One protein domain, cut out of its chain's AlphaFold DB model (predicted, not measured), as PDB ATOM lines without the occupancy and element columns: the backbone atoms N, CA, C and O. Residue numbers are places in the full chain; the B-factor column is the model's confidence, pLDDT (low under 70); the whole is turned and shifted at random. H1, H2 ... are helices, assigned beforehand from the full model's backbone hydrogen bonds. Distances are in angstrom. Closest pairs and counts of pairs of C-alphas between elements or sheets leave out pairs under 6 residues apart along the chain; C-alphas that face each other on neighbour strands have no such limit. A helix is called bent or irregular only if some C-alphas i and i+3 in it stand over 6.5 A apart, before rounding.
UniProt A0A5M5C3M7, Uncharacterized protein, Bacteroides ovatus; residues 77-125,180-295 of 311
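Overview. This is residues 77 to 125 and 180 to 295 of the 311 residues of an uncharacterized protein of Bacteroides ovatus (UniProt A0A5M5C3M7). Crossed helices gather round H5 in the middle, with H1a, H3, H4 and H8 packed on it and the hairpin H6 and H7 beyond, while H2 lies off at one end of the long axis, touching no helix. The printed part has 165 residues with eight named helices, H1 to H8 in order, and no named strand: all helix. It is compact, with a radius of gyration of the C-alphas of 16.3 A, and elongated, spanning 53 by 34 by 27 A.

Along the chain. Find C-alpha 83 at (-51.490, 11.618, 42.607), where H1, residues 83 to 103, begins. By its hydrogen bonds it was assigned as one helix, but it is bent, C-alphas 93 and 96 being 7.9 A apart; its arms are H1a, 83 to 93, and H1b, 96 to 103. Next come H2, 107 to 116; H3, 180 to 195, 22.7 A long; H4, 214 to 221; H5, 231 to 243, 18.6 A; H6, 254 to 268, 20.0 A; H7, 274 to 280; and H8, 284 to 294, ending at (-36.270, 6.750, 35.530). H4 and H6 are irregular: C-alphas 215 and 218 are 7.2 A apart, 262 and 265 7.8 A.

Arrangement. Start at the hub, H5. H3 touches it at a steep tilt of 45 degrees, opposite ways; the closest C-alphas, Ser 192 and Ala 235, are 5.4 A apart. H8 touches it about perpendicular, at 79 degrees, closest at C-alphas Gly 237 and Leu 291, 5.1 A. H1b is near H8. Every O i to N i+4 pair is within hydrogen-bond range in H1a, H1b, H2, H5, H7 and H8, but 10 of 12 in H3, 2 of 4 in H4 and 9 of 11 in H6.

Size, cuts and confidence. Residues 126 to 179 are not printed; C-alphas 125 and 180 are 30.6 A apart. The link H3 to H4 is long. No printed residue is under 70 in pLDDT.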
ATOM      1  N   PRO A  77     -47.511  23.986  39.295       95.56
ATOM      2  CA  PRO A  77     -46.974  23.813  40.641       95.56
ATOM      3  C   PRO A  77     -48.098  23.718  41.670       95.56
ATOM      4  O   PRO A  77     -49.130  24.377  41.541       95.56
ATOM      5  N   ASN A  78     -47.873  22.901  42.695       95.25
ATOM      6  CA  ASN A  78     -48.858  22.578  43.720       95.25
ATOM      7  C   ASN A  78     -50.182  22.027  43.164       95.25
ATOM      8  O   ASN A  78     -51.270  22.401  43.608       95.25
ATOM      9  N   TRP A  79     -50.102  21.134  42.179       96.19
ATOM     10  CA  TRP A  79     -51.276  20.475  41.620       96.19
ATOM     11  C   TRP A  79     -52.050  19.691  42.699       96.19
ATOM     12  O   TRP A  79     -51.481  18.903  43.460       96.19
ATOM     13  N   GLN A  80     -53.366  19.921  42.767       92.44
ATOM     14  CA  GLN A  80     -54.251  19.427  43.838       92.44
ATOM     15  C   GLN A  80     -55.041  18.158  43.477       92.44
ATOM     16  O   GLN A  80     -55.912  17.743  44.237       92.44
ATOM     17  N   GLY A  81     -54.793  17.545  42.318       95.06
ATOM     18  CA  GLY A  81     -55.509  16.330  41.929       95.06
ATOM     19  C   GLY A  81     -54.991  15.064  42.621       95.06
ATOM     20  O   GLY A  81     -54.090  15.104  43.464       95.06
ATOM     21  N   ASN A  82     -55.569  13.917  42.254       96.50
ATOM     22  CA  ASN A  82     -55.192  12.620  42.812       96.50
ATOM     23  C   ASN A  82     -53.873  12.115  42.191       96.50
ATOM     24  O   ASN A  82     -53.785  11.868  40.984       96.50
ATOM     25  N   ALA A  83     -52.842  11.973  43.020       94.44
ATOM     26  CA  ALA A  83     -51.490  11.618  42.607       94.44
ATOM     27  C   ALA A  83     -51.371  10.154  42.158       94.44
ATOM     28  O   ALA A  83     -50.619   9.856  41.224       94.44
ATOM     29  N   LEU A  84     -52.124   9.248  42.785       94.25
ATOM     30  CA  LEU A  84     -52.198   7.849  42.380       94.25
ATOM     31  C   LEU A  84     -52.828   7.723  40.991       94.25
ATOM     32  O   LEU A  84     -52.226   7.119  40.104       94.25
ATOM     33  N   THR A  85     -53.990   8.343  40.779       95.81
ATOM     34  CA  THR A  85     -54.678   8.365  39.482       95.81
ATOM     35  C   THR A  85     -53.771   8.937  38.402       95.81
ATOM     36  O   THR A  85     -53.583   8.299  37.374       95.81
ATOM     37  N   LEU A  86     -53.117  10.076  38.657       95.62
ATOM     38  CA  LEU A  86     -52.190  10.672  37.692       95.62
ATOM     39  C   LEU A  86     -51.015   9.741  37.359       95.62
ATOM     40  O   LEU A  86     -50.579   9.663  36.210       95.62
ATOM     41  N   THR A  87     -50.496   9.016  38.351       94.38
ATOM     42  CA  THR A  87     -49.411   8.055  38.127       94.38
ATOM     43  C   THR A  87     -49.892   6.867  37.291       94.38
ATOM     44  O   THR A  87     -49.226   6.505  36.324       94.38
ATOM     45  N   LYS A  88     -51.077   6.319  37.585       94.88
ATOM     46  CA  LYS A  88     -51.718   5.264  36.782       94.88
ATOM     47  C   LYS A  88     -52.021   5.718  35.356       94.88
ATOM     48  O   LYS A  88     -51.779   4.963  34.417       94.88
ATOM     49  N   ASP A  89     -52.458   6.959  35.171       95.12
ATOM     50  CA  ASP A  89     -52.692   7.535  33.848       95.12
ATOM     51  C   ASP A  89     -51.394   7.601  33.038       95.12
ATOM     52  O   ASP A  89     -51.383   7.223  31.867       95.12
ATOM     53  N   ARG A  90     -50.266   7.998  33.644       94.50
ATOM     54  CA  ARG A  90     -48.956   7.946  32.965       94.50
ATOM     55  C   ARG A  90     -48.551   6.523  32.580       94.50
ATOM     56  O   ARG A  90     -47.932   6.340  31.533       94.50
ATOM     57  N   LEU A  91     -48.888   5.524  33.397       93.06
ATOM     58  CA  LEU A  91     -48.617   4.114  33.096       93.06
ATOM     59  C   LEU A  91     -49.464   3.606  31.927       93.06
ATOM     60  O   LEU A  91     -48.915   3.042  30.979       93.06
ATOM     61  N   LYS A  92     -50.778   3.859  31.967       93.06
ATOM     62  CA  LYS A  92     -51.732   3.474  30.919       93.06
ATOM     63  C   LYS A  92     -51.383   4.095  29.567       93.06
ATOM     64  O   LYS A  92     -51.504   3.433  28.542       93.06
ATOM     65  N   ASN A  93     -50.920   5.342  29.562       91.38
ATOM     66  CA  ASN A  93     -50.530   6.051  28.346       91.38
ATOM     67  C   ASN A  93     -49.055   5.766  28.001       91.38
ATOM     68  O   ASN A  93     -48.197   6.635  28.086       91.38
ATOM     69  N   GLY A  94     -48.720   4.511  27.693       87.94
ATOM     70  CA  GLY A  94     -47.380   4.106  27.232       87.94
ATOM     71  C   GLY A  94     -46.287   4.046  28.309       87.94
ATOM     72  O   GLY A  94     -45.123   3.800  27.998       87.94
ATOM     73  N   GLY A  95     -46.611   4.280  29.584       90.31
ATOM     74  CA  GLY A  95     -45.634   4.184  30.670       90.31
ATOM     75  C   GLY A  95     -45.145   2.757  30.884       90.31
ATOM     76  O   GLY A  95     -43.946   2.570  31.060       90.31
ATOM     77  N   PHE A  96     -46.028   1.760  30.778       90.44
ATOM     78  CA  PHE A  96     -45.631   0.351  30.882       90.44
ATOM     79  C   PHE A  96     -44.629  -0.071  29.805       90.44
ATOM     80  O   PHE A  96     -43.632  -0.698  30.138       90.44
ATOM     81  N   ASP A  97     -44.833   0.324  28.544       88.31
ATOM     82  CA  ASP A  97     -43.901  -0.018  27.456       88.31
ATOM     83  C   ASP A  97     -42.509   0.579  27.698       88.31
ATOM     84  O   ASP A  97     -41.484  -0.048  27.436       88.31
ATOM     85  N   ARG A  98     -42.461   1.796  28.253       86.88
ATOM     86  CA  ARG A  98     -41.197   2.448  28.613       86.88
ATOM     87  C   ARG A  98     -40.511   1.759  29.791       86.88
ATOM     88  O   ARG A  98     -39.290   1.630  29.778       86.88
ATOM     89  N   LEU A  99     -41.271   1.337  30.802       87.62
ATOM     90  CA  LEU A  99     -40.720   0.617  31.951       87.62
ATOM     91  C   LEU A  99     -40.162  -0.743  31.532       87.62
ATOM     92  O   LEU A  99     -39.049  -1.083  31.924       87.62
ATOM     93  N   ASP A 100     -40.878  -1.463  30.669       86.38
ATOM     94  CA  ASP A 100     -40.442  -2.737  30.095       86.38
ATOM     95  C   ASP A 100     -39.120  -2.580  29.323       86.38
ATOM     96  O   ASP A 100     -38.139  -3.283  29.579       86.38
ATOM     97  N   ALA A 101     -39.020  -1.545  28.479       85.81
ATOM     98  CA  ALA A 101     -37.789  -1.227  27.754       85.81
ATOM     99  C   ALA A 101     -36.600  -0.878  28.674       85.81
ATOM    100  O   ALA A 101     -35.451  -1.167  28.332       85.81
ATOM    101  N   LEU A 102     -36.847  -0.251  29.830       84.94
ATOM    102  CA  LEU A 102     -35.799   0.069  30.809       84.94
ATOM    103  C   LEU A 102     -35.374  -1.141  31.637       84.94
ATOM    104  O   LEU A 102     -34.193  -1.257  31.970       84.94
ATOM    105  N   LYS A 103     -36.324  -2.007  31.996       80.56
ATOM    106  CA  LYS A 103     -36.062  -3.202  32.797       80.56
ATOM    107  C   LYS A 103     -35.316  -4.263  31.993       80.56
ATOM    108  O   LYS A 103     -34.457  -4.956  32.537       80.56
ATOM    109  N   GLY A 104     -35.584  -4.323  30.689       76.31
ATOM    110  CA  GLY A 104     -34.951  -5.260  29.776       76.31
ATOM    111  C   GLY A 104     -35.506  -6.678  29.912       76.31
ATOM    112  O   GLY A 104     -36.547  -6.920  30.513       76.31
ATOM    113  N   ASN A 105     -34.808  -7.641  29.311       70.50
ATOM    114  CA  ASN A 105     -35.309  -9.003  29.147       70.50
ATOM    115  C   ASN A 105     -35.423  -9.772  30.485       70.50
ATOM    116  O   ASN A 105     -34.408 -10.124  31.090       70.50
ATOM    117  N   GLN A 106     -36.653 -10.113  30.884       76.06
ATOM    118  CA  GLN A 106     -36.971 -10.925  32.068       76.06
ATOM    119  C   GLN A 106     -37.319 -12.399  31.754       76.06
ATOM    120  O   GLN A 106     -37.783 -13.127  32.632       76.06
ATOM    121  N   ASN A 107     -37.068 -12.888  30.532       76.06
ATOM    122  CA  ASN A 107     -37.501 -14.214  30.058       76.06
ATOM    123  C   ASN A 107     -37.063 -15.369  30.963       76.06
ATOM    124  O   ASN A 107     -37.835 -16.296  31.185       76.06
ATOM    125  N   LYS A 108     -35.857 -15.301  31.538       77.75
ATOM    126  CA  LYS A 108     -35.352 -16.346  32.441       77.75
ATOM    127  C   LYS A 108     -36.233 -16.510  33.688       77.75
ATOM    128  O   LYS A 108     -36.415 -17.625  34.165       77.75
ATOM    129  N   ILE A 109     -36.790 -15.416  34.205       80.00
ATOM    130  CA  ILE A 109     -37.687 -15.436  35.368       80.00
ATOM    131  C   ILE A 109     -39.028 -16.068  34.974       80.00
ATOM    132  O   ILE A 109     -39.527 -16.952  35.669       80.00
ATOM    133  N   VAL A 110     -39.558 -15.692  33.807       79.62
ATOM    134  CA  VAL A 110     -40.797 -16.257  33.244       79.62
ATOM    135  C   VAL A 110     -40.664 -17.761  32.969       79.62
ATOM    136  O   VAL A 110     -41.598 -18.527  33.198       79.62
ATOM    137  N   GLU A 111     -39.504 -18.222  32.498       83.44
ATOM    138  CA  GLU A 111     -39.224 -19.649  32.294       83.44
ATOM    139  C   GLU A 111     -39.228 -20.435  33.610       83.44
ATOM    140  O   GLU A 111     -39.811 -21.519  33.675       83.44
ATOM    141  N   ILE A 112     -38.632 -19.883  34.672       81.31
ATOM    142  CA  ILE A 112     -38.642 -20.486  36.014       81.31
ATOM    143  C   ILE A 112     -40.076 -20.561  36.550       81.31
ATOM    144  O   ILE A 112     -40.493 -21.628  37.004       81.31
ATOM    145  N   GLN A 113     -40.853 -19.481  36.428       83.19
ATOM    146  CA  GLN A 113     -42.272 -19.473  36.794       83.19
ATOM    147  C   GLN A 113     -43.035 -20.589  36.075       83.19
ATOM    148  O   GLN A 113     -43.732 -21.369  36.717       83.19
ATOM    149  N   LYS A 114     -42.887 -20.711  34.750       84.69
ATOM    150  CA  LYS A 114     -43.574 -21.753  33.966       84.69
ATOM    151  C   LYS A 114     -43.165 -23.165  34.379       84.69
ATOM    152  O   LYS A 114     -44.004 -24.058  34.398       84.69
ATOM    153  N   LYS A 115     -41.883 -23.370  34.688       87.25
ATOM    154  CA  LYS A 115     -41.336 -24.688  35.029       87.25
ATOM    155  C   LYS A 115     -41.733 -25.157  36.428       87.25
ATOM    156  O   LYS A 115     -41.931 -26.352  36.619       87.25
ATOM    157  N   PHE A 116     -41.816 -24.243  37.393       85.38
ATOM    158  CA  PHE A 116     -41.989 -24.589  38.808       85.38
ATOM    159  C   PHE A 116     -43.296 -24.080  39.428       85.38
ATOM    160  O   PHE A 116     -43.572 -24.390  40.581       85.38
ATOM    161  N   GLY A 117     -44.096 -23.301  38.695       82.62
ATOM    162  CA  GLY A 117     -45.329 -22.695  39.212       82.62
ATOM    163  C   GLY A 117     -45.094 -21.654  40.310       82.62
ATOM    164  O   GLY A 117     -46.025 -21.325  41.038       82.62
ATOM    165  N   LEU A 118     -43.860 -21.163  40.454       81.00
ATOM    166  CA  LEU A 118     -43.474 -20.189  41.474       81.00
ATOM    167  C   LEU A 118     -43.834 -18.772  41.033       81.00
ATOM    168  O   LEU A 118     -43.705 -18.446  39.851       81.00
ATOM    169  N   ASP A 119     -44.223 -17.916  41.976       77.81
ATOM    170  CA  ASP A 119     -44.364 -16.491  41.687       77.81
ATOM    171  C   ASP A 119     -42.968 -15.882  41.464       77.81
ATOM    172  O   ASP A 119     -42.098 -16.029  42.325       77.81
ATOM    173  N   PRO A 120     -42.731 -15.197  40.334       80.50
ATOM    174  CA  PRO A 120     -41.497 -14.462  40.078       80.50
ATOM    175  C   PRO A 120     -40.976 -13.609  41.239       80.50
ATOM    176  O   PRO A 120     -39.768 -13.577  41.470       80.50
ATOM    177  N   ARG A 121     -41.862 -12.934  41.985       79.12
ATOM    178  CA  ARG A 121     -41.459 -12.056  43.095       79.12
ATOM    179  C   ARG A 121     -41.003 -12.816  44.339       79.12
ATOM    180  O   ARG A 121     -40.296 -12.229  45.149       79.12
ATOM    181  N   ASP A 122     -41.326 -14.105  44.461       78.25
ATOM    182  CA  ASP A 122     -40.868 -14.938  45.583       78.25
ATOM    183  C   ASP A 122     -39.363 -15.256  45.490       78.25
ATOM    184  O   ASP A 122     -38.747 -15.639  46.482       78.25
ATOM    185  N   PHE A 123     -38.751 -15.104  44.309       78.62
ATOM    186  CA  PHE A 123     -37.325 -15.381  44.093       78.62
ATOM    187  C   PHE A 123     -36.563 -14.273  43.346       78.62
ATOM    188  O   PHE A 123     -35.331 -14.294  43.325       78.62
ATOM    189  N   ASP A 124     -37.253 -13.286  42.768       78.94
ATOM    190  CA  ASP A 124     -36.663 -12.020  42.334       78.94
ATOM    191  C   ASP A 124     -37.555 -10.838  42.752       78.94
ATOM    192  O   ASP A 124     -38.504 -10.467  42.061       78.94
ATOM    193  N   TYR A 125     -37.204 -10.209  43.880       75.94
ATOM    194  CA  TYR A 125     -37.871  -9.021  44.439       75.94
ATOM    195  C   TYR A 125     -38.096  -7.902  43.402       75.94
ATOM    196  O   TYR A 125     -39.104  -7.186  43.423       75.94
ATOM    197  N   ASN A 180     -54.948  15.035  54.275       90.62
ATOM    198  CA  ASN A 180     -55.352  14.633  52.917       90.62
ATOM    199  C   ASN A 180     -54.240  14.854  51.872       90.62
ATOM    200  O   ASN A 180     -54.040  14.021  50.991       90.62
ATOM    201  N   ALA A 181     -53.480  15.948  51.986       88.38
ATOM    202  CA  ALA A 181     -52.371  16.247  51.080       88.38
ATOM    203  C   ALA A 181     -51.192  15.270  51.247       88.38
ATOM    204  O   ALA A 181     -50.576  14.864  50.251       88.38
ATOM    205  N   SER A 182     -50.887  14.893  52.494       89.25
ATOM    206  CA  SER A 182     -49.836  13.920  52.808       89.25
ATOM    207  C   SER A 182     -50.214  12.506  52.364       89.25
ATOM    208  O   SER A 182     -49.418  11.885  51.670       89.25
ATOM    209  N   ILE A 183     -51.451  12.056  52.621       91.31
ATOM    210  CA  ILE A 183     -51.975  10.761  52.160       91.31
ATOM    211  C   ILE A 183     -51.876  10.684  50.638       91.31
ATOM    212  O   ILE A 183     -51.208   9.803  50.113       91.31
ATOM    213  N   ASN A 184     -52.459  11.658  49.934       92.50
ATOM    214  CA  ASN A 184     -52.480  11.683  48.473       92.50
ATOM    215  C   ASN A 184     -51.063  11.612  47.877       92.50
ATOM    216  O   ASN A 184     -50.812  10.872  46.932       92.50
ATOM    217  N   GLY A 185     -50.105  12.367  48.426       90.38
ATOM    218  CA  GLY A 185     -48.736  12.317  47.912       90.38
ATOM    219  C   GLY A 185     -47.981  11.039  48.260       90.38
ATOM    220  O   GLY A 185     -47.231  10.562  47.411       90.38
ATOM    221  N   VAL A 186     -48.184  10.489  49.461       90.31
ATOM    222  CA  VAL A 186     -47.564   9.229  49.892       90.31
ATOM    223  C   VAL A 186     -48.114   8.067  49.076       90.31
ATOM    224  O   VAL A 186     -47.322   7.313  48.537       90.31
ATOM    225  N   GLU A 187     -49.423   7.976  48.833       91.81
ATOM    226  CA  GLU A 187     -49.983   6.944  47.951       91.81
ATOM    227  C   GLU A 187     -49.321   6.947  46.566       91.81
ATOM    228  O   GLU A 187     -48.856   5.916  46.088       91.81
ATOM    229  N   GLY A 188     -49.222   8.111  45.918       91.62
ATOM    230  CA  GLY A 188     -48.557   8.210  44.616       91.62
ATOM    231  C   GLY A 188     -47.061   7.865  44.665       91.62
ATOM    232  O   GLY A 188     -46.529   7.325  43.695       91.62
ATOM    233  N   HIS A 189     -46.386   8.176  45.775       92.56
ATOM    234  CA  HIS A 189     -44.980   7.845  46.009       92.56
ATOM    235  C   HIS A 189     -44.792   6.336  46.205       92.56
ATOM    236  O   HIS A 189     -44.081   5.708  45.426       92.56
ATOM    237  N   GLU A 190     -45.496   5.723  47.152       89.44
ATOM    238  CA  GLU A 190     -45.405   4.285  47.415       89.44
ATOM    239  C   GLU A 190     -45.841   3.456  46.194       89.44
ATOM    240  O   GLU A 190     -45.337   2.361  45.950       89.44
ATOM    241  N   TYR A 191     -46.712   3.999  45.333       91.06
ATOM    242  CA  TYR A 191     -47.116   3.303  44.107       91.06
ATOM    243  C   TYR A 191     -45.949   3.130  43.168       91.06
ATOM    244  O   TYR A 191     -45.824   2.092  42.522       91.06
ATOM    245  N   SER A 192     -45.085   4.141  43.099       90.44
ATOM    246  CA  SER A 192     -43.914   4.069  42.246       90.44
ATOM    247  C   SER A 192     -42.976   2.940  42.662       90.44
ATOM    248  O   SER A 192     -42.540   2.197  41.784       90.44
ATOM    249  N   HIS A 193     -42.802   2.723  43.968       87.81
ATOM    250  CA  HIS A 193     -42.066   1.580  44.511       87.81
ATOM    251  C   HIS A 193     -42.693   0.247  44.132       87.81
ATOM    252  O   HIS A 193     -41.984  -0.711  43.846       87.81
ATOM    253  N   PHE A 194     -44.020   0.162  44.075       86.69
ATOM    254  CA  PHE A 194     -44.710  -1.074  43.711       86.69
ATOM    255  C   PHE A 194     -44.605  -1.433  42.219       86.69
ATOM    256  O   PHE A 194     -44.537  -2.618  41.872       86.69
ATOM    257  N   VAL A 195     -44.613  -0.426  41.337       87.44
ATOM    258  CA  VAL A 195     -44.672  -0.631  39.877       87.44
ATOM    259  C   VAL A 195     -43.315  -0.684  39.198       87.44
ATOM    260  O   VAL A 195     -43.239  -1.191  38.081       87.44
ATOM    261  N   PHE A 196     -42.269  -0.120  39.805       86.44
ATOM    262  CA  PHE A 196     -40.953  -0.063  39.185       86.44
ATOM    263  C   PHE A 196     -39.838   0.006  40.218       86.44
ATOM    264  O   PHE A 196     -39.834   0.881  41.078       86.44
ATOM    265  N   ASP A 197     -38.863  -0.885  40.074       80.38
ATOM    266  CA  ASP A 197     -37.626  -0.838  40.847       80.38
ATOM    267  C   ASP A 197     -36.419  -0.755  39.899       80.38
ATOM    268  O   ASP A 197     -36.032  -1.759  39.279       80.38
ATOM    269  N   PRO A 198     -35.850   0.444  39.700       77.44
ATOM    270  CA  PRO A 198     -34.620   0.592  38.954       77.44
ATOM    271  C   PRO A 198     -33.438   0.244  39.855       77.44
ATOM    272  O   PRO A 198     -33.193   0.926  40.840       77.44
ATOM    273  N   ASP A 199     -32.609  -0.718  39.446       86.44
ATOM    274  CA  ASP A 199     -31.265  -0.881  40.019       86.44
ATOM    275  C   ASP A 199     -30.283   0.120  39.377       86.44
ATOM    276  O   ASP A 199     -29.301  -0.238  38.712       86.44
ATOM    277  N   LYS A 200     -30.591   1.415  39.490       89.69
ATOM    278  CA  LYS A 200     -29.818   2.489  38.872       89.69
ATOM    279  C   LYS A 200     -29.729   3.714  39.770       89.69
ATOM    280  O   LYS A 200     -30.726   4.330  40.108       89.69
ATOM    281  N   LEU A 201     -28.500   4.159  40.022       93.81
ATOM    282  CA  LEU A 201     -28.223   5.444  40.664       93.81
ATOM    283  C   LEU A 201     -28.044   6.567  39.632       93.81
ATOM    284  O   LEU A 201     -27.599   6.305  38.502       93.81
ATOM    285  N   PRO A 202     -28.328   7.831  40.000       95.19
ATOM    286  CA  PRO A 202     -27.840   8.970  39.238       95.19
ATOM    287  C   PRO A 202     -26.303   9.011  39.259       95.19
ATOM    288  O   PRO A 202     -25.673   8.482  40.179       95.19
ATOM    289  N   PRO A 203     -25.668   9.657  38.268       95.75
ATOM    290  CA  PRO A 203     -24.230   9.902  38.305       95.75
ATOM    291  C   PRO A 203     -23.799  10.639  39.591       95.75
ATOM    292  O   PRO A 203     -24.517  11.505  40.090       95.75
ATOM    293  N   LEU A 204     -22.601  10.353  40.107       92.69
ATOM    294  CA  LEU A 204     -22.085  10.954  41.355       92.69
ATOM    295  C   LEU A 204     -21.862  12.475  41.274       92.69
ATOM    296  O   LEU A 204     -21.836  13.172  42.290       92.69
ATOM    297  N   ASP A 205     -21.693  13.007  40.063       96.44
ATOM    298  CA  ASP A 205     -21.626  14.448  39.803       96.44
ATOM    299  C   ASP A 205     -23.021  15.103  39.717       96.44
ATOM    300  O   ASP A 205     -23.141  16.323  39.619       96.44
ATOM    301  N   THR A 206     -24.079  14.290  39.767       97.75
ATOM    302  CA  THR A 206     -25.480  14.712  39.710       97.75
ATOM    303  C   THR A 206     -26.116  14.743  41.096       97.75
ATOM    304  O   THR A 206     -26.791  15.723  41.422       97.75
ATOM    305  N   TYR A 207     -25.853  13.730  41.925       97.69
ATOM    306  CA  TYR A 207     -26.401  13.602  43.276       97.69
ATOM    307  C   TYR A 207     -25.317  13.200  44.284       97.69
ATOM    308  O   TYR A 207     -24.469  12.357  43.995       97.69
ATOM    309  N   ASP A 208     -25.334  13.812  45.465       96.50
ATOM    310  CA  ASP A 208     -24.342  13.638  46.519       96.50
ATOM    311  C   ASP A 208     -24.918  12.951  47.749       96.50
ATOM    312  O   ASP A 208     -25.494  13.592  48.629       96.50
ATOM    313  N   PHE A 209     -24.692  11.646  47.852       93.88
ATOM    314  CA  PHE A 209     -25.096  10.889  49.032       93.88
ATOM    315  C   PHE A 209     -24.336  11.300  50.301       93.88
ATOM    316  O   PHE A 209     -24.827  11.048  51.395       93.88
ATOM    317  N   ASN A 210     -23.196  11.997  50.203       94.25
ATOM    318  CA  ASN A 210     -22.490  12.495  51.390       94.25
ATOM    319  C   ASN A 210     -23.207  13.669  52.069       94.25
ATOM    320  O   ASN A 210     -22.905  13.979  53.216       94.25
ATOM    321  N   LYS A 211     -24.157  14.314  51.380       93.06
ATOM    322  CA  LYS A 211     -25.029  15.338  51.972       93.06
ATOM    323  C   LYS A 211     -26.248  14.745  52.677       93.06
ATOM    324  O   LYS A 211     -27.001  15.483  53.305       93.06
ATOM    325  N   ILE A 212     -26.450  13.435  52.552       91.25
ATOM    326  CA  ILE A 212     -27.516  12.708  53.231       91.25
ATOM    327  C   ILE A 212     -26.969  12.210  54.577       91.25
ATOM    328  O   ILE A 212     -25.882  11.623  54.592       91.25
ATOM    329  N   PRO A 213     -27.678  12.431  55.703       89.38
ATOM    330  CA  PRO A 213     -27.262  11.891  56.992       89.38
ATOM    331  C   PRO A 213     -27.124  10.369  56.932       89.38
ATOM    332  O   PRO A 213     -27.900   9.704  56.246       89.38
ATOM    333  N   GLU A 214     -26.139   9.825  57.649       89.44
ATOM    334  CA  GLU A 214     -25.733   8.417  57.549       89.44
ATOM    335  C   GLU A 214     -26.914   7.447  57.689       89.44
ATOM    336  O   GLU A 214     -27.089   6.564  56.853       89.44
ATOM    337  N   GLN A 215     -27.790   7.684  58.668       87.44
ATOM    338  CA  GLN A 215     -28.953   6.841  58.943       87.44
ATOM    339  C   GLN A 215     -29.994   6.802  57.809       87.44
ATOM    340  O   GLN A 215     -30.836   5.912  57.786       87.44
ATOM    341  N   TYR A 216     -29.937   7.739  56.856       87.81
ATOM    342  CA  TYR A 216     -30.838   7.801  55.700       87.81
ATOM    343  C   TYR A 216     -30.134   7.492  54.374       87.81
ATOM    344  O   TYR A 216     -30.773   7.512  53.318       87.81
ATOM    345  N   LYS A 217     -28.825   7.210  54.382       90.69
ATOM    346  CA  LYS A 217     -28.092   6.914  53.145       90.69
ATOM    347  C   LYS A 217     -28.605   5.652  52.478       90.69
ATOM    348  O   LYS A 217     -28.869   5.695  51.282       90.69
ATOM    349  N   GLU A 218     -28.771   4.563  53.229       89.00
ATOM    350  CA  GLU A 218     -29.304   3.314  52.670       89.00
ATOM    351  C   GLU A 218     -30.715   3.516  52.119       89.00
ATOM    352  O   GLU A 218     -30.997   3.044  51.024       89.00
ATOM    353  N   TYR A 219     -31.552   4.284  52.822       87.62
ATOM    354  CA  TYR A 219     -32.886   4.641  52.350       87.62
ATOM    355  C   TYR A 219     -32.819   5.285  50.956       87.62
ATOM    356  O   TYR A 219     -33.317   4.721  49.989       87.62
ATOM    357  N   PHE A 220     -32.095   6.395  50.792       91.06
ATOM    358  CA  PHE A 220     -32.014   7.076  49.493       91.06
ATOM    359  C   PHE A 220     -31.228   6.314  48.416       91.06
ATOM    360  O   PHE A 220     -31.501   6.469  47.223       91.06
ATOM    361  N   MET A 221     -30.210   5.552  48.808       92.44
ATOM    362  CA  MET A 221     -29.300   4.887  47.878       92.44
ATOM    363  C   MET A 221     -29.811   3.513  47.444       92.44
ATOM    364  O   MET A 221     -29.524   3.101  46.323       92.44
ATOM    365  N   GLY A 222     -30.554   2.804  48.291       88.81
ATOM    366  CA  GLY A 222     -30.815   1.375  48.143       88.81
ATOM    367  C   GLY A 222     -29.546   0.525  48.290       88.81
ATOM    368  O   GLY A 222     -28.447   1.017  48.562       88.81
ATOM    369  N   THR A 223     -29.685  -0.783  48.083       85.06
ATOM    370  CA  THR A 223     -28.604  -1.764  48.240       85.06
ATOM    371  C   THR A 223     -28.466  -2.649  47.009       85.06
ATOM    372  O   THR A 223     -29.436  -2.963  46.318       85.06
ATOM    373  N   LEU A 224     -27.241  -3.111  46.755       82.44
ATOM    374  CA  LEU A 224     -26.986  -4.090  45.698       82.44
ATOM    375  C   LEU A 224     -27.652  -5.442  46.001       82.44
ATOM    376  O   LEU A 224     -28.140  -6.096  45.086       82.44
ATOM    377  N   ALA A 225     -27.701  -5.844  47.276       80.56
ATOM    378  CA  ALA A 225     -28.282  -7.119  47.701       80.56
ATOM    379  C   ALA A 225     -29.778  -7.217  47.370       80.56
ATOM    380  O   ALA A 225     -30.232  -8.251  46.888       80.56
ATOM    381  N   ARG A 226     -30.524  -6.121  47.563       74.12
ATOM    382  CA  ARG A 226     -31.945  -6.028  47.197       74.12
ATOM    383  C   ARG A 226     -32.173  -5.636  45.731       74.12
ATOM    384  O   ARG A 226     -33.318  -5.614  45.299       74.12
ATOM    385  N   LYS A 227     -31.104  -5.347  44.970       80.88
ATOM    386  CA  LYS A 227     -31.141  -4.850  43.578       80.88
ATOM    387  C   LYS A 227     -32.066  -3.643  43.395       80.88
ATOM    388  O   LYS A 227     -32.792  -3.562  42.409       80.88
ATOM    389  N   ASN A 228     -32.033  -2.722  44.350       82.94
ATOM    390  CA  ASN A 228     -32.996  -1.632  44.425       82.94
ATOM    391  C   ASN A 228     -32.350  -0.242  44.472       82.94
ATOM    392  O   ASN A 228     -32.851   0.699  45.098       82.94
ATOM    393  N   ARG A 229     -31.154  -0.114  43.891       90.50
ATOM    394  CA  ARG A 229     -30.371   1.110  44.041       90.50
ATOM    395  C   ARG A 229     -31.024   2.275  43.313       90.50
ATOM    396  O   ARG A 229     -31.136   2.245  42.098       90.50
ATOM    397  N   GLY A 230     -31.328   3.352  44.028       90.00
ATOM    398  CA  GLY A 230     -31.971   4.541  43.464       90.00
ATOM    399  C   GLY A 230     -33.496   4.462  43.386       90.00
ATOM    400  O   GLY A 230     -34.096   5.425  42.903       90.00
ATOM    401  N   MET A 231     -34.114   3.392  43.906       89.25
ATOM    402  CA  MET A 231     -35.571   3.234  44.003       89.25
ATOM    403  C   MET A 231     -36.228   4.488  44.599       89.25
ATOM    404  O   MET A 231     -37.013   5.153  43.921       89.25
ATOM    405  N   GLU A 232     -35.790   4.912  45.791       92.12
ATOM    406  CA  GLU A 232     -36.279   6.131  46.446       92.12
ATOM    407  C   GLU A 232     -36.131   7.376  45.583       92.12
ATOM    408  O   GLU A 232     -37.089   8.125  45.409       92.12
ATOM    409  N   LEU A 233     -34.970   7.595  44.962       95.00
ATOM    410  CA  LEU A 233     -34.767   8.765  44.104       95.00
ATOM    411  C   LEU A 233     -35.728   8.776  42.912       95.00
ATOM    412  O   LEU A 233     -36.217   9.842  42.529       95.00
ATOM    413  N   THR A 234     -36.046   7.613  42.343       92.88
ATOM    414  CA  THR A 234     -37.049   7.540  41.278       92.88
ATOM    415  C   THR A 234     -38.462   7.785  41.790       92.88
ATOM    416  O   THR A 234     -39.214   8.510  41.131       92.88
ATOM    417  N   ALA A 235     -38.804   7.324  42.990       92.75
ATOM    418  CA  ALA A 235     -40.074   7.642  43.628       92.75
ATOM    419  C   ALA A 235     -40.219   9.140  43.941       92.75
ATOM    420  O   ALA A 235     -41.271   9.739  43.689       92.75
ATOM    421  N   ARG A 236     -39.132   9.811  44.350       95.31
ATOM    422  CA  ARG A 236     -39.094  11.281  44.470       95.31
ATOM    423  C   ARG A 236     -39.378  11.966  43.142       95.31
ATOM    424  O   ARG A 236     -40.122  12.942  43.105       95.31
ATOM    425  N   GLY A 237     -38.868  11.446  42.028       95.62
ATOM    426  CA  GLY A 237     -39.225  11.977  40.714       95.62
ATOM    427  C   GLY A 237     -40.715  11.838  40.403       95.62
ATOM    428  O   GLY A 237     -41.300  12.784  39.891       95.62
ATOM    429  N   THR A 238     -41.371  10.735  40.775       94.81
ATOM    430  CA  THR A 238     -42.838  10.592  40.664       94.81
ATOM    431  C   THR A 238     -43.563  11.647  41.491       94.81
ATOM    432  O   THR A 238     -44.484  12.300  41.001       94.81
ATOM    433  N   GLN A 239     -43.102  11.871  42.719       95.12
ATOM    434  CA  GLN A 239     -43.631  12.890  43.620       95.12
ATOM    435  C   GLN A 239     -43.488  14.305  43.029       95.12
ATOM    436  O   GLN A 239     -44.440  15.081  43.072       95.12
ATOM    437  N   ILE A 240     -42.360  14.613  42.374       97.69
ATOM    438  CA  ILE A 240     -42.171  15.856  41.607       97.69
ATOM    439  C   ILE A 240     -43.145  15.946  40.429       97.69
ATOM    440  O   ILE A 240     -43.775  16.985  40.236       97.69
ATOM    441  N   LYS A 241     -43.309  14.877  39.641       96.44
ATOM    442  CA  LYS A 241     -44.259  14.877  38.515       96.44
ATOM    443  C   LYS A 241     -45.685  15.132  39.003       96.44
ATOM    444  O   LYS A 241     -46.416  15.894  38.383       96.44
ATOM    445  N   ASN A 242     -46.059  14.545  40.136       96.62
ATOM    446  CA  ASN A 242     -47.370  14.745  40.749       96.62
ATOM    447  C   ASN A 242     -47.540  16.168  41.282       96.62
ATOM    448  O   ASN A 242     -48.587  16.770  41.067       96.62
ATOM    449  N   TYR A 243     -46.503  16.743  41.891       97.50
ATOM    450  CA  TYR A 243     -46.514  18.129  42.356       97.50
ATOM    451  C   TYR A 243     -46.782  19.143  41.236       97.50
ATOM    452  O   TYR A 243     -47.454  20.143  41.479       97.50
ATOM    453  N   PHE A 244     -46.311  18.871  40.016       97.75
ATOM    454  CA  PHE A 244     -46.565  19.713  38.843       97.75
ATOM    455  C   PHE A 244     -47.763  19.270  37.987       97.75
ATOM    456  O   PHE A 244     -48.048  19.909  36.975       97.75
ATOM    457  N   GLY A 245     -48.455  18.187  38.356       96.56
ATOM    458  CA  GLY A 245     -49.578  17.655  37.583       96.56
ATOM    459  C   GLY A 245     -49.192  17.124  36.198       96.56
ATOM    460  O   GLY A 245     -50.008  17.200  35.280       96.56
ATOM    461  N   LEU A 246     -47.961  16.623  36.040       96.25
ATOM    462  CA  LEU A 246     -47.421  16.232  34.737       96.25
ATOM    463  C   LEU A 246     -48.101  14.982  34.189       96.25
ATOM    464  O   LEU A 246     -48.138  13.931  34.848       96.25
ATOM    465  N   LYS A 247     -48.569  15.109  32.951       92.69
ATOM    466  CA  LYS A 247     -49.126  14.042  32.128       92.69
ATOM    467  C   LYS A 247     -48.015  13.248  31.444       92.69
ATOM    468  O   LYS A 247     -46.826  13.434  31.687       92.69
ATOM    469  N   GLU A 248     -48.415  12.312  30.597       87.56
ATOM    470  CA  GLU A 248     -47.503  11.594  29.720       87.56
ATOM    471  C   GLU A 248     -46.671  12.549  28.835       87.56
ATOM    472  O   GLU A 248     -47.182  13.541  28.326       87.56
ATOM    473  N   GLY A 249     -45.386  12.240  28.629       84.00
ATOM    474  CA  GLY A 249     -44.504  12.943  27.685       84.00
ATOM    475  C   GLY A 249     -43.957  14.309  28.133       84.00
ATOM    476  O   GLY A 249     -42.927  14.731  27.615       84.00
ATOM    477  N   GLU A 250     -44.564  14.970  29.121       91.94
ATOM    478  CA  GLU A 250     -44.146  16.261  29.704       91.94
ATOM    479  C   GLU A 250     -42.925  16.182  30.658       91.94
ATOM    480  O   GLU A 250     -43.122  15.898  31.830       91.94
ATOM    481  N   PRO A 251     -41.668  16.459  30.243       93.69
ATOM    482  CA  PRO A 251     -40.454  16.192  31.034       93.69
ATOM    483  C   PRO A 251     -40.370  16.975  32.360       93.69
ATOM    484  O   PRO A 251     -40.905  18.075  32.490       93.69
ATOM    485  N   ILE A 252     -39.589  16.469  33.324       96.25
ATOM    486  CA  ILE A 252     -39.132  17.299  34.449       96.25
ATOM    487  C   ILE A 252     -38.022  18.209  33.919       96.25
ATOM    488  O   ILE A 252     -37.073  17.741  33.291       96.25
ATOM    489  N   THR A 253     -38.117  19.508  34.196       96.44
ATOM    490  CA  THR A 253     -37.082  20.480  33.819       96.44
ATOM    491  C   THR A 253     -36.220  20.895  35.010       96.44
ATOM    492  O   THR A 253     -36.592  20.726  36.172       96.44
ATOM    493  N   GLU A 254     -35.052  21.471  34.719       97.56
ATOM    494  CA  GLU A 254     -34.169  22.056  35.733       97.56
ATOM    495  C   GLU A 254     -34.892  23.116  36.580       97.56
ATOM    496  O   GLU A 254     -34.794  23.100  37.808       97.56
ATOM    497  N   ASP A 255     -35.641  24.010  35.928       97.50
ATOM    498  CA  ASP A 255     -36.351  25.107  36.590       97.50
ATOM    499  C   ASP A 255     -37.472  24.578  37.496       97.50
ATOM    500  O   ASP A 255     -37.655  25.078  38.602       97.50
ATOM    501  N   MET A 256     -38.150  23.496  37.095       97.81
ATOM    502  CA  MET A 256     -39.136  22.813  37.939       97.81
ATOM    503  C   MET A 256     -38.510  22.235  39.211       97.81
ATOM    504  O   MET A 256     -39.056  22.423  40.296       97.81
ATOM    505  N   LEU A 257     -37.353  21.567  39.122       97.75
ATOM    506  CA  LEU A 257     -36.691  21.045  40.323       97.75
ATOM    507  C   LEU A 257     -36.198  22.160  41.249       97.75
ATOM    508  O   LEU A 257     -36.301  22.022  42.465       97.75
ATOM    509  N   LYS A 258     -35.681  23.263  40.697       97.69
ATOM    510  CA  LYS A 258     -35.273  24.431  41.490       97.69
ATOM    511  C   LYS A 258     -36.461  25.090  42.182       97.69
ATOM    512  O   LYS A 258     -36.378  25.370  43.371       97.69
ATOM    513  N   TYR A 259     -37.568  25.274  41.461       97.44
ATOM    514  CA  TYR A 259     -38.810  25.800  42.026       97.44
ATOM    515  C   TYR A 259     -39.320  24.905  43.161       97.44
ATOM    516  O   TYR A 259     -39.615  25.391  44.252       97.44
ATOM    517  N   ALA A 260     -39.375  23.589  42.934       97.62
ATOM    518  CA  ALA A 260     -39.819  22.636  43.945       97.62
ATOM    519  C   ALA A 260     -38.894  22.632  45.174       97.62
ATOM    520  O   ALA A 260     -39.388  22.603  46.296       97.62
ATOM    521  N   ALA A 261     -37.577  22.758  44.991       97.06
ATOM    522  CA  ALA A 261     -36.622  22.817  46.099       97.06
ATOM    523  C   ALA A 261     -36.831  24.005  47.058       97.06
ATOM    524  O   ALA A 261     -36.357  23.959  48.188       97.06
ATOM    525  N   GLU A 262     -37.523  25.061  46.629       94.88
ATOM    526  CA  GLU A 262     -37.820  26.237  47.461       94.88
ATOM    527  C   GLU A 262     -39.251  26.273  47.992       94.88
ATOM    528  O   GLU A 262     -39.509  26.877  49.040       94.88
ATOM    529  N   ASN A 263     -40.180  25.664  47.250       96.19
ATOM    530  CA  ASN A 263     -41.612  25.861  47.450       96.19
ATOM    531  C   ASN A 263     -42.355  24.582  47.836       96.19
ATOM    532  O   ASN A 263     -43.401  24.692  48.462       96.19
ATOM    533  N   TYR A 264     -41.829  23.383  47.552       95.62
ATOM    534  CA  TYR A 264     -42.566  22.123  47.726       95.62
ATOM    535  C   TYR A 264     -43.161  21.976  49.131       95.62
ATOM    536  O   TYR A 264     -44.364  21.768  49.266       95.62
ATOM    537  N   VAL A 265     -42.347  22.120  50.182       92.62
ATOM    538  CA  VAL A 265     -42.807  21.918  51.568       92.62
ATOM    539  C   VAL A 265     -43.842  22.966  51.971       92.62
ATOM    540  O   VAL A 265     -44.838  22.633  52.607       92.62
ATOM    541  N   LYS A 266     -43.646  24.222  51.547       93.50
ATOM    542  CA  LYS A 266     -44.578  25.329  51.812       93.50
ATOM    543  C   LYS A 266     -45.916  25.103  51.114       93.50
ATOM    544  O   LYS A 266     -46.966  25.255  51.722       93.50
ATOM    545  N   ASP A 267     -45.857  24.698  49.853       94.00
ATOM    546  CA  ASP A 267     -47.016  24.476  48.998       94.00
ATOM    547  C   ASP A 267     -47.843  23.265  49.444       94.00
ATOM    548  O   ASP A 267     -49.072  23.281  49.361       94.00
ATOM    549  N   ARG A 268     -47.168  22.201  49.896       89.81
ATOM    550  CA  ARG A 268     -47.797  20.928  50.268       89.81
ATOM    551  C   ARG A 268     -48.179  20.843  51.737       89.81
ATOM    552  O   ARG A 268     -49.043  20.037  52.074       89.81
ATOM    553  N   GLY A 269     -47.538  21.630  52.599       90.62
ATOM    554  CA  GLY A 269     -47.720  21.568  54.050       90.62
ATOM    555  C   GLY A 269     -47.084  20.338  54.710       90.62
ATOM    556  O   GLY A 269     -47.356  20.072  55.876       90.62
ATOM    557  N   TYR A 270     -46.260  19.572  53.986       87.88
ATOM    558  CA  TYR A 270     -45.477  18.453  54.521       87.88
ATOM    559  C   TYR A 270     -44.215  18.223  53.681       87.88
ATOM    560  O   TYR A 270     -44.174  18.553  52.494       87.88
ATOM    561  N   ASP A 271     -43.192  17.631  54.301       86.88
ATOM    562  CA  ASP A 271     -41.902  17.381  53.654       86.88
ATOM    563  C   ASP A 271     -41.845  16.013  52.963       86.88
ATOM    564  O   ASP A 271     -41.604  15.936  51.760       86.88
ATOM    565  N   ASN A 272     -42.113  14.928  53.699       85.50
ATOM    566  CA  ASN A 272     -41.875  13.555  53.234       85.50
ATOM    567  C   ASN A 272     -40.433  13.376  52.704       85.50
ATOM    568  O   ASN A 272     -40.234  12.893  51.595       85.50
ATOM    569  N   ALA A 273     -39.435  13.843  53.464       90.38
ATOM    570  CA  ALA A 273     -38.003  13.809  53.132       90.38
ATOM    571  C   ALA A 273     -37.598  14.490  51.802       90.38
ATOM    572  O   ALA A 273     -36.507  14.245  51.273       90.38
ATOM    573  N   MET A 274     -38.432  15.378  51.256       94.19
ATOM    574  CA  MET A 274     -38.132  16.106  50.022       94.19
ATOM    575  C   MET A 274     -37.007  17.126  50.209       94.19
ATOM    576  O   MET A 274     -36.164  17.259  49.328       94.19
ATOM    577  N   ASN A 275     -36.913  17.794  51.358       94.94
ATOM    578  CA  ASN A 275     -35.800  18.690  51.681       94.94
ATOM    579  C   ASN A 275     -34.454  17.955  51.645       94.94
ATOM    580  O   ASN A 275     -33.482  18.461  51.079       94.94
ATOM    581  N   MET A 276     -34.408  16.738  52.193       94.19
ATOM    582  CA  MET A 276     -33.220  15.886  52.160       94.19
ATOM    583  C   MET A 276     -32.870  15.476  50.729       94.19
ATOM    584  O   MET A 276     -31.718  15.602  50.310       94.19
ATOM    585  N   PHE A 277     -33.880  15.081  49.951       97.06
ATOM    586  CA  PHE A 277     -33.733  14.806  48.527       97.06
ATOM    587  C   PHE A 277     -33.145  15.998  47.758       97.06
ATOM    588  O   PHE A 277     -32.144  15.861  47.057       97.06
ATOM    589  N   PHE A 278     -33.718  17.195  47.907       97.62
ATOM    590  CA  PHE A 278     -33.222  18.393  47.230       97.62
ATOM    591  C   PHE A 278     -31.807  18.769  47.679       97.62
ATOM    592  O   PHE A 278     -30.995  19.181  46.848       97.62
ATOM    593  N   GLY A 279     -31.488  18.593  48.966       95.94
ATOM    594  CA  GLY A 279     -30.160  18.847  49.526       95.94
ATOM    595  C   GLY A 279     -29.055  17.987  48.903       95.94
ATOM    596  O   GLY A 279     -27.919  18.450  48.771       95.94
ATOM    597  N   GLY A 280     -29.394  16.775  48.454       96.56
ATOM    598  CA  GLY A 280     -28.476  15.882  47.748       96.56
ATOM    599  C   GLY A 280     -28.176  16.290  46.300       96.56
ATOM    600  O   GLY A 280     -27.174  15.851  45.739       96.56
ATOM    601  N   ILE A 281     -28.974  17.154  45.666       98.00
ATOM    602  CA  ILE A 281     -28.791  17.494  44.246       98.00
ATOM    603  C   ILE A 281     -27.561  18.399  44.054       98.00
ATOM    604  O   ILE A 281     -27.501  19.524  44.550       98.00
ATOM    605  N   LYS A 282     -26.580  17.928  43.271       97.38
ATOM    606  CA  LYS A 282     -25.421  18.722  42.811       97.38
ATOM    607  C   LYS A 282     -25.717  19.456  41.513       97.38
ATOM    608  O   LYS A 282     -25.368  20.624  41.361       97.38
ATOM    609  N   ASN A 283     -26.358  18.766  40.572       98.06
ATOM    610  CA  ASN A 283     -26.646  19.285  39.241       98.06
ATOM    611  C   ASN A 283     -28.130  19.101  38.912       98.06
ATOM    612  O   ASN A 283     -28.559  18.027  38.496       98.06
ATOM    613  N   TYR A 284     -28.905  20.175  39.071       97.94
ATOM    614  CA  TYR A 284     -30.352  20.169  38.852       97.94
ATOM    615  C   TYR A 284     -30.744  19.788  37.420       97.94
ATOM    616  O   TYR A 284     -31.745  19.105  37.232       97.94
ATOM    617  N   LYS A 285     -29.950  20.168  36.412       97.50
ATOM    618  CA  LYS A 285     -30.229  19.806  35.019       97.50
ATOM    619  C   LYS A 285     -30.078  18.304  34.791       97.50
ATOM    620  O   LYS A 285     -31.016  17.663  34.327       97.50
ATOM    621  N   LYS A 286     -28.927  17.734  35.165       98.12
ATOM    622  CA  LYS A 286     -28.679  16.290  35.027       98.12
ATOM    623  C   LYS A 286     -29.653  15.468  35.869       98.12
ATOM    624  O   LYS A 286     -30.091  14.406  35.441       98.12
ATOM    625  N   MET A 287     -30.027  15.973  37.045       97.75
ATOM    626  CA  MET A 287     -31.001  15.305  37.901       97.75
ATOM    627  C   MET A 287     -32.397  15.329  37.275       97.75
ATOM    628  O   MET A 287     -33.070  14.306  37.270       97.75
ATOM    629  N   ALA A 288     -32.816  16.448  36.677       96.81
ATOM    630  CA  ALA A 288     -34.081  16.532  35.945       96.81
ATOM    631  C   ALA A 288     -34.125  15.562  34.754       96.81
ATOM    632  O   ALA A 288     -35.125  14.871  34.563       96.81
ATOM    633  N   GLU A 289     -33.032  15.452  33.994       94.50
ATOM    634  CA  GLU A 289     -32.890  14.481  32.899       94.50
ATOM    635  C   GLU A 289     -32.971  13.032  33.414       94.50
ATOM    636  O   GLU A 289     -33.685  12.201  32.847       94.50
ATOM    637  N   TRP A 290     -32.293  12.737  34.526       94.81
ATOM    638  CA  TRP A 290     -32.296  11.413  35.145       94.81
ATOM    639  C   TRP A 290     -33.682  11.030  35.693       94.81
ATOM    640  O   TRP A 290     -34.200   9.970  35.348       94.81
ATOM    641  N   LEU A 291     -34.335  11.904  36.463       94.56
ATOM    642  CA  LEU A 291     -35.687  11.673  36.994       94.56
ATOM    643  C   LEU A 291     -36.751  11.626  35.900       94.56
ATOM    644  O   LEU A 291     -37.744  10.906  36.019       94.56
ATOM    645  N   THR A 292     -36.561  12.398  34.824       91.94
ATOM    646  CA  THR A 292     -37.404  12.275  33.635       91.94
ATOM    647  C   THR A 292     -37.352  10.827  33.186       91.94
ATOM    648  O   THR A 292     -38.387  10.181  33.260       91.94
ATOM    649  N   LYS A 293     -36.156  10.299  32.901       88.56
ATOM    650  CA  LYS A 293     -35.941   8.941  32.390       88.56
ATOM    651  C   LYS A 293     -36.399   7.812  33.320       88.56
ATOM    652  O   LYS A 293     -36.899   6.818  32.808       88.56
ATOM    653  N   TRP A 294     -36.189   7.916  34.633       89.06
ATOM    654  CA  TRP A 294     -36.270   6.750  35.530       89.06
ATOM    655  C   TRP A 294     -37.492   6.698  36.462       89.06
ATOM    656  O   TRP A 294     -37.736   5.663  37.061       89.06
ATOM    657  N   SER A 295     -38.290   7.755  36.598       88.88
ATOM    658  CA  SER A 295     -39.453   7.757  37.512       88.88
ATOM    659  C   SER A 295     -40.753   7.486  36.756       88.88
ATOM    660  O   SER A 295     -40.930   8.234  35.818       88.88
TER     661      SER A 295